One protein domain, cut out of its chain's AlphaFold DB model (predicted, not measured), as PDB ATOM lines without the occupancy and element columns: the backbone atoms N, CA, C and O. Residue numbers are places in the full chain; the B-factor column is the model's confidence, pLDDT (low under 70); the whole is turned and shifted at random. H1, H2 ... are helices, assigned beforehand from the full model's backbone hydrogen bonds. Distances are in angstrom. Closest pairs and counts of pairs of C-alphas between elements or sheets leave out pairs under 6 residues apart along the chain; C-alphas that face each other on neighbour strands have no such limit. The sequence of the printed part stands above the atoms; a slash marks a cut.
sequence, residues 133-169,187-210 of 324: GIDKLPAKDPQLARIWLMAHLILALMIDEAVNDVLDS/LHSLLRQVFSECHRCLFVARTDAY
ATOM      1  N   GLY A 133     119.792 -55.956  34.589       83.38
ATOM      2  CA  GLY A 133     120.756 -55.090  35.261       83.38
ATOM      3  C   GLY A 133     121.565 -54.223  34.305       83.38
ATOM      4  O   GLY A 133     122.673 -53.865  34.684       83.38
ATOM      5  N   ILE A 134     121.052 -53.895  33.102       86.62
ATOM      6  CA  ILE A 134     121.782 -53.205  32.008       86.62
ATOM      7  C   ILE A 134     122.430 -51.854  32.411       86.62
ATOM      8  O   ILE A 134     123.224 -51.270  31.680       86.62
ATOM      9  N   ASP A 135     122.060 -51.315  33.568       84.75
ATOM     10  CA  ASP A 135     122.580 -50.096  34.180       84.75
ATOM     11  C   ASP A 135     123.776 -50.318  35.134       84.75
ATOM     12  O   ASP A 135     124.428 -49.352  35.531       84.75
ATOM     13  N   LYS A 136     124.113 -51.568  35.471       85.19
ATOM     14  CA  LYS A 136     125.202 -51.949  36.392       85.19
ATOM     15  C   LYS A 136     126.547 -52.103  35.675       85.19
ATOM     16  O   LYS A 136     127.196 -53.143  35.772       85.19
ATOM     17  N   LEU A 137     126.973 -51.065  34.954       85.25
ATOM     18  CA  LEU A 137     128.238 -51.097  34.216       85.25
ATOM     19  C   LEU A 137     129.438 -51.286  35.175       85.25
ATOM     20  O   LEU A 137     129.619 -50.469  36.081       85.25
ATOM     21  N   PRO A 138     130.289 -52.313  34.973       76.94
ATOM     22  CA  PRO A 138     131.389 -52.637  35.885       76.94
ATOM     23  C   PRO A 138     132.619 -51.738  35.701       76.94
ATOM     24  O   PRO A 138     133.513 -51.737  36.544       76.94
ATOM     25  N   ALA A 139     132.689 -50.979  34.603       80.00
ATOM     26  CA  ALA A 139     133.844 -50.172  34.237       80.00
ATOM     27  C   ALA A 139     133.438 -48.802  33.685       80.00
ATOM     28  O   ALA A 139     132.365 -48.631  33.109       80.00
ATOM     29  N   LYS A 140     134.342 -47.826  33.843       82.44
ATOM     30  CA  LYS A 140     134.213 -46.471  33.276       82.44
ATOM     31  C   LYS A 140     134.819 -46.342  31.875       82.44
ATOM     32  O   LYS A 140     134.644 -45.304  31.245       82.44
ATOM     33  N   ASP A 141     135.544 -47.360  31.417       90.50
ATOM     34  CA  ASP A 141     136.123 -47.383  30.078       90.50
ATOM     35  C   ASP A 141     135.020 -47.494  28.999       90.50
ATOM     36  O   ASP A 141     134.169 -48.384  29.101       90.50
ATOM     37  N   PRO A 142     135.008 -46.632  27.961       91.88
ATOM     38  CA  PRO A 142     133.976 -46.657  26.928       91.88
ATOM     39  C   PRO A 142     133.931 -47.928  26.071       91.88
ATOM     40  O   PRO A 142     132.854 -48.257  25.571       91.88
ATOM     41  N   GLN A 143     135.047 -48.636  25.860       89.00
ATOM     42  CA  GLN A 143     135.050 -49.873  25.068       89.00
ATOM     43  C   GLN A 143     134.462 -51.028  25.878       89.00
ATOM     44  O   GLN A 143     133.526 -51.684  25.421       89.00
ATOM     45  N   LEU A 144     134.924 -51.212  27.116       86.94
ATOM     46  CA  LEU A 144     134.400 -52.226  28.027       86.94
ATOM     47  C   LEU A 144     132.918 -51.977  28.353       86.94
ATOM     48  O   LEU A 144     132.133 -52.923  28.387       86.94
ATOM     49  N   ALA A 145     132.500 -50.714  28.479       88.56
ATOM     50  CA  ALA A 145     131.092 -50.338  28.587       88.56
ATOM     51  C   ALA A 145     130.258 -50.767  27.363       88.56
ATOM     52  O   ALA A 145     129.162 -51.299  27.531       88.56
ATOM     53  N   ARG A 146     130.763 -50.573  26.136       90.19
ATOM     54  CA  ARG A 146     130.073 -50.999  24.901       90.19
ATOM     55  C   ARG A 146     129.947 -52.516  24.809       90.19
ATOM     56  O   ARG A 146     128.843 -52.994  24.573       90.19
ATOM     57  N   ILE A 147     131.037 -53.252  25.037       91.12
ATOM     58  CA  ILE A 147     131.049 -54.726  25.013       91.12
ATOM     59  C   ILE A 147     130.051 -55.274  26.037       91.12
ATOM     60  O   ILE A 147     129.235 -56.135  25.718       91.12
ATOM     61  N   TRP A 148     130.063 -54.718  27.250       87.12
ATOM     62  CA  TRP A 148     129.149 -55.106  28.317       87.12
ATOM     63  C   TRP A 148     127.678 -54.870  27.935       87.12
ATOM     64  O   TRP A 148     126.848 -55.763  28.110       87.12
ATOM     65  N   LEU A 149     127.355 -53.700  27.364       90.75
ATOM     66  CA  LEU A 149     126.001 -53.378  26.898       90.75
ATOM     67  C   LEU A 149     125.560 -54.298  25.751       90.75
ATOM     68  O   LEU A 149     124.441 -54.797  25.776       90.75
ATOM     69  N   MET A 150     126.438 -54.556  24.777       91.56
ATOM     70  CA  MET A 150     126.171 -55.462  23.655       91.56
ATOM     71  C   MET A 150     125.890 -56.889  24.134       91.56
ATOM     72  O   MET A 150     124.890 -57.471  23.724       91.56
ATOM     73  N   ALA A 151     126.690 -57.421  25.063       89.88
ATOM     74  CA  ALA A 151     126.464 -58.745  25.644       89.88
ATOM     75  C   ALA A 151     125.098 -58.850  26.350       89.88
ATOM     76  O   ALA A 151     124.392 -59.842  26.179       89.88
ATOM     77  N   HIS A 152     124.681 -57.811  27.085       88.38
ATOM     78  CA  HIS A 152     123.371 -57.790  27.748       88.38
ATOM     79  C   HIS A 152     122.201 -57.624  26.770       88.38
ATOM     80  O   HIS A 152     121.115 -58.119  27.054       88.38
ATOM     81  N   LEU A 153     122.402 -56.956  25.629       91.56
ATOM     82  CA  LEU A 153     121.394 -56.870  24.567       91.56
ATOM     83  C   LEU A 153     121.233 -58.206  23.830       91.56
ATOM     84  O   LEU A 153     120.103 -58.627  23.619       91.56
ATOM     85  N   ILE A 154     122.330 -58.898  23.506       91.25
ATOM     86  CA  ILE A 154     122.281 -60.244  22.910       91.25
ATOM     87  C   ILE A 154     121.575 -61.213  23.866       91.25
ATOM     88  O   ILE A 154     120.636 -61.894  23.467       91.25
ATOM     89  N   LEU A 155     121.949 -61.206  25.151       87.12
ATOM     90  CA  LEU A 155     121.295 -62.031  26.168       87.12
ATOM     91  C   LEU A 155     119.800 -61.703  26.332       87.12
ATOM     92  O   LEU A 155     119.002 -62.605  26.568       87.12
ATOM     93  N   ALA A 156     119.404 -60.433  26.202       88.62
ATOM     94  CA  ALA A 156     117.993 -60.050  26.231       88.62
ATOM     95  C   ALA A 156     117.207 -60.666  25.072       88.62
ATOM     96  O   ALA A 156     116.144 -61.230  25.309       88.62
ATOM     97  N   LEU A 157     117.754 -60.599  23.854       89.25
ATOM     98  CA  LEU A 157     117.127 -61.174  22.664       89.25
ATOM     99  C   LEU A 157     116.985 -62.696  22.789       89.25
ATOM    100  O   LEU A 157     115.892 -63.201  22.582       89.25
ATOM    101  N   MET A 158     118.031 -63.400  23.240       88.62
ATOM    102  CA  MET A 158     117.974 -64.852  23.477       88.62
ATOM    103  C   MET A 158     116.923 -65.248  24.527       88.62
ATOM    104  O   MET A 158     116.309 -66.306  24.420       88.62
ATOM    105  N   ILE A 159     116.717 -64.425  25.565       85.38
ATOM    106  CA  ILE A 159     115.682 -64.680  26.576       85.38
ATOM    107  C   ILE A 159     114.288 -64.373  26.024       85.38
ATOM    108  O   ILE A 159     113.379 -65.152  26.283       85.38
ATOM    109  N   ASP A 160     114.094 -63.269  25.294       84.75
ATOM    110  CA  ASP A 160     112.791 -62.950  24.693       84.75
ATOM    111  C   ASP A 160     112.402 -63.995  23.617       84.75
ATOM    112  O   ASP A 160     111.242 -64.392  23.567       84.75
ATOM    113  N   GLU A 161     113.357 -64.511  22.831       86.25
ATOM    114  CA  GLU A 161     113.171 -65.617  21.869       86.25
ATOM    115  C   GLU A 161     112.760 -66.919  22.579       86.25
ATOM    116  O   GLU A 161     111.657 -67.412  22.360       86.25
ATOM    117  N   ALA A 162     113.552 -67.391  23.551       83.00
ATOM    118  CA  ALA A 162     113.230 -68.596  24.324       83.00
ATOM    119  C   ALA A 162     111.931 -68.479  25.153       83.00
ATOM    120  O   ALA A 162     111.305 -69.485  25.488       83.00
ATOM    121  N   VAL A 163     111.518 -67.262  25.526       82.12
ATOM    122  CA  VAL A 163     110.213 -67.012  26.157       82.12
ATOM    123  C   VAL A 163     109.078 -67.130  25.142       82.12
ATOM    124  O   VAL A 163     108.043 -67.692  25.494       82.12
ATOM    125  N   ASN A 164     109.252 -66.629  23.917       80.88
ATOM    126  CA  ASN A 164     108.247 -66.751  22.862       80.88
ATOM    127  C   ASN A 164     108.078 -68.213  22.421       80.88
ATOM    128  O   ASN A 164     106.947 -68.682  22.399       80.88
ATOM    129  N   ASP A 165     109.163 -68.970  22.217       80.12
ATOM    130  CA  ASP A 165     109.103 -70.400  21.856       80.12
ATOM    131  C   ASP A 165     108.253 -71.224  22.845       80.12
ATOM    132  O   ASP A 165     107.464 -72.091  22.459       80.12
ATOM    133  N   VAL A 166     108.380 -70.933  24.145       78.00
ATOM    134  CA  VAL A 166     107.610 -71.587  25.218       78.00
ATOM    135  C   VAL A 166     106.141 -71.138  25.250       78.00
ATOM    136  O   VAL A 166     105.299 -71.874  25.762       78.00
ATOM    137  N   LEU A 167     105.815 -69.954  24.723       73.06
ATOM    138  CA  LEU A 167     104.439 -69.451  24.618       73.06
ATOM    139  C   LEU A 167     103.726 -69.899  23.337       73.06
ATOM    140  O   LEU A 167     102.526 -70.161  23.388       73.06
ATOM    141  N   ASP A 168     104.451 -69.987  22.222       72.31
ATOM    142  CA  ASP A 168     103.928 -70.401  20.915       72.31
ATOM    143  C   ASP A 168     103.830 -71.935  20.796       72.31
ATOM    144  O   ASP A 168     103.077 -72.460  19.973       72.31
ATOM    145  N   SER A 169     104.531 -72.671  21.665       64.69
ATOM    146  CA  SER A 169     104.331 -74.110  21.849       64.69
ATOM    147  C   SER A 169     102.902 -74.401  22.339       64.69
ATOM    148  O   SER A 169     102.545 -73.983  23.445       64.69
ATOM    149  N   LEU A 187     108.788 -66.930  34.053       70.56
ATOM    150  CA  LEU A 187     109.631 -67.611  33.060       70.56
ATOM    151  C   LEU A 187     110.894 -66.791  32.741       70.56
ATOM    152  O   LEU A 187     112.006 -67.278  32.926       70.56
ATOM    153  N   HIS A 188     110.734 -65.509  32.397       71.00
ATOM    154  CA  HIS A 188     111.849 -64.582  32.170       71.00
ATOM    155  C   HIS A 188     112.769 -64.468  33.404       71.00
ATOM    156  O   HIS A 188     113.986 -64.369  33.267       71.00
ATOM    157  N   SER A 189     112.226 -64.499  34.629       70.31
ATOM    158  CA  SER A 189     113.040 -64.474  35.855       70.31
ATOM    159  C   SER A 189     113.821 -65.772  36.095       70.31
ATOM    160  O   SER A 189     114.932 -65.698  36.621       70.31
ATOM    161  N   LEU A 190     113.269 -66.933  35.729       72.31
ATOM    162  CA  LEU A 190     113.943 -68.230  35.842       72.31
ATOM    163  C   LEU A 190     115.050 -68.367  34.792       72.31
ATOM    164  O   LEU A 190     116.190 -68.655  35.149       72.31
ATOM    165  N   LEU A 191     114.760 -68.055  33.524       68.88
ATOM    166  CA  LEU A 191     115.763 -68.033  32.453       68.88
ATOM    167  C   LEU A 191     116.895 -67.052  32.783       68.88
ATOM    168  O   LEU A 191     118.067 -67.417  32.716       68.88
ATOM    169  N   ARG A 192     116.567 -65.844  33.264       70.56
ATOM    170  CA  ARG A 192     117.555 -64.890  33.793       70.56
ATOM    171  C   ARG A 192     118.428 -65.514  34.886       70.56
ATOM    172  O   ARG A 192     119.631 -65.284  34.864       70.56
ATOM    173  N   GLN A 193     117.855 -66.240  35.853       68.06
ATOM    174  CA  GLN A 193     118.640 -66.891  36.909       68.06
ATOM    175  C   GLN A 193     119.630 -67.892  36.311       68.06
ATOM    176  O   GLN A 193     120.824 -67.742  36.568       68.06
ATOM    177  N   VAL A 194     119.162 -68.804  35.451       67.25
ATOM    178  CA  VAL A 194     120.001 -69.788  34.745       67.25
ATOM    179  C   VAL A 194     121.130 -69.095  33.982       67.25
ATOM    180  O   VAL A 194     122.295 -69.340  34.276       67.25
ATOM    181  N   PHE A 195     120.823 -68.149  33.090       65.56
ATOM    182  CA  PHE A 195     121.851 -67.432  32.328       65.56
ATOM    183  C   PHE A 195     122.798 -66.607  33.212       65.56
ATOM    184  O   PHE A 195     123.987 -66.518  32.909       65.56
ATOM    185  N   SER A 196     122.315 -66.018  34.312       65.62
ATOM    186  CA  SER A 196     123.170 -65.257  35.230       65.62
ATOM    187  C   SER A 196     124.115 -66.146  36.036       65.62
ATOM    188  O   SER A 196     125.255 -65.746  36.263       65.62
ATOM    189  N   GLU A 197     123.682 -67.352  36.411       63.69
ATOM    190  CA  GLU A 197     124.527 -68.316  37.113       63.69
ATOM    191  C   GLU A 197     125.498 -68.989  36.136       63.69
ATOM    192  O   GLU A 197     126.690 -69.031  36.412       63.69
ATOM    193  N   CYS A 198     125.057 -69.353  34.924       59.38
ATOM    194  CA  CYS A 198     125.945 -69.790  33.844       59.38
ATOM    195  C   CYS A 198     127.013 -68.735  33.523       59.38
ATOM    196  O   CYS A 198     128.189 -69.078  33.439       59.38
ATOM    197  N   HIS A 199     126.651 -67.451  33.406       63.00
ATOM    198  CA  HIS A 199     127.618 -66.365  33.216       63.00
ATOM    199  C   HIS A 199     128.571 -66.234  34.413       63.00
ATOM    200  O   HIS A 199     129.753 -65.954  34.228       63.00
ATOM    201  N   ARG A 200     128.097 -66.458  35.645       58.12
ATOM    202  CA  ARG A 200     128.938 -66.452  36.849       58.12
ATOM    203  C   ARG A 200     129.933 -67.613  36.846       58.12
ATOM    204  O   ARG A 200     131.117 -67.371  37.056       58.12
ATOM    205  N   CYS A 201     129.486 -68.827  36.535       50.44
ATOM    206  CA  CYS A 201     130.330 -70.012  36.398       50.44
ATOM    207  C   CYS A 201     131.345 -69.863  35.255       50.44
ATOM    208  O   CYS A 201     132.523 -70.132  35.463       50.44
ATOM    209  N   LEU A 202     130.931 -69.365  34.085       52.53
ATOM    210  CA  LEU A 202     131.821 -69.077  32.952       52.53
ATOM    211  C   LEU A 202     132.832 -67.971  33.268       52.53
ATOM    212  O   LEU A 202     133.980 -68.068  32.843       52.53
ATOM    213  N   PHE A 203     132.444 -66.933  34.011       49.84
ATOM    214  CA  PHE A 203     133.367 -65.878  34.428       49.84
ATOM    215  C   PHE A 203     134.392 -66.405  35.441       49.84
ATOM    216  O   PHE A 203     135.584 -66.189  35.244       49.84
ATOM    217  N   VAL A 204     133.951 -67.149  36.464       50.34
ATOM    218  CA  VAL A 204     134.828 -67.748  37.487       50.34
ATOM    219  C   VAL A 204     135.793 -68.767  36.866       50.34
ATOM    220  O   VAL A 204     137.006 -68.607  36.989       50.34
ATOM    221  N   ALA A 205     135.290 -69.728  36.086       42.72
ATOM    222  CA  ALA A 205     136.125 -70.727  35.414       42.72
ATOM    223  C   ALA A 205     137.148 -70.100  34.445       42.72
ATOM    224  O   ALA A 205     138.234 -70.640  34.235       42.72
ATOM    225  N   ARG A 206     136.835 -68.934  33.860       43.53
ATOM    226  CA  ARG A 206     137.745 -68.218  32.951       43.53
ATOM    227  C   ARG A 206     138.725 -67.292  33.677       43.53
ATOM    228  O   ARG A 206     139.790 -67.027  33.122       43.53
ATOM    229  N   THR A 207     138.428 -66.850  34.905       46.91
ATOM    230  CA  THR A 207     139.419 -66.193  35.781       46.91
ATOM    231  C   THR A 207     140.455 -67.162  36.349       46.91
ATOM    232  O   THR A 207     141.579 -66.738  36.601       46.91
ATOM    233  N   ASP A 208     140.125 -68.451  36.469       41.72
ATOM    234  CA  ASP A 208     141.097 -69.486  36.847       41.72
ATOM    235  C   ASP A 208     142.002 -69.882  35.663       41.72
ATOM    236  O   ASP A 208     143.203 -70.085  35.836       41.72
ATOM    237  N   ALA A 209     141.462 -69.903  34.436       42.38
ATOM    238  CA  ALA A 209     142.233 -70.169  33.213       42.38
ATOM    239  C   ALA A 209     143.203 -69.031  32.820       42.38
ATOM    240  O   ALA A 209     144.211 -69.275  32.158       42.38
ATOM    241  N   TYR A 210     142.917 -67.792  33.231       42.06
ATOM    242  CA  TYR A 210     143.821 -66.647  33.099       42.06
ATOM    243  C   TYR A 210     143.925 -65.917  34.441       42.06
ATOM    244  O   TYR A 210     143.191 -64.946  34.660       42.06
TER     245      TYR A 210
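This is residues 133 to 169 and 187 to 210 of the 324 residues of the protein "IS4/IS5 family transposase" of Agrobacterium salinitolerans (UniProt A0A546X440). Two long helices make a lopsided V: H2 begins beside the later part of H1, and from there the two spread apart. Residues 133 to 141 lead in beside the first part of H1, and residues 197 to 210 stick out as the free end of the H2 arm. The printed part has 61 residues with two named helices, H1 then H2, and no named strand; its class is all helix. It is loose, with a radius of gyration of the C-alphas of 13.7 A, and flat, spanning 41 by 26 by 14 A.

Go first to H1, residues 142 to 168, then past the cut to H2, residues 187 to 209. They touch through a part of each alone, residues 159 to 163 of H1 and 187 to 192 of H2. Look there for their closest C-alphas, those of Val 163 and His 188, 6.7 A apart. Their lines stand at a steep tilt of 42 degrees, and they run opposite ways. In H2 every O i to N i+4 pair is within hydrogen-bond range; in H1 22 of 23 are.

Start at C-alpha 133, at (120.756, -55.090, 35.261). Find C-alpha 142 at (133.976, -46.657, 26.928); from there H1 runs 38.8 A to C-alpha 168 at (103.928, -70.401, 20.915). H2 runs 32.7 A from C-alpha 187 to C-alpha 209 at (142.233, -70.169, 33.213).

The two C-alphas farthest apart are those of Asp 141 and Ser 169, at 42.3 A. Residues 170 to 186 are not printed, and C-alphas 169 and 187 are 14.0 A apart across this cut; the link from H1 to H2 is the link across the cut. Residues 197 to 210, of which 197 to 209 belong to H2, stand free. The mean pLDDT of the printed part is 74.5; it is under 70 at residues 169, 191 and 193 to 210.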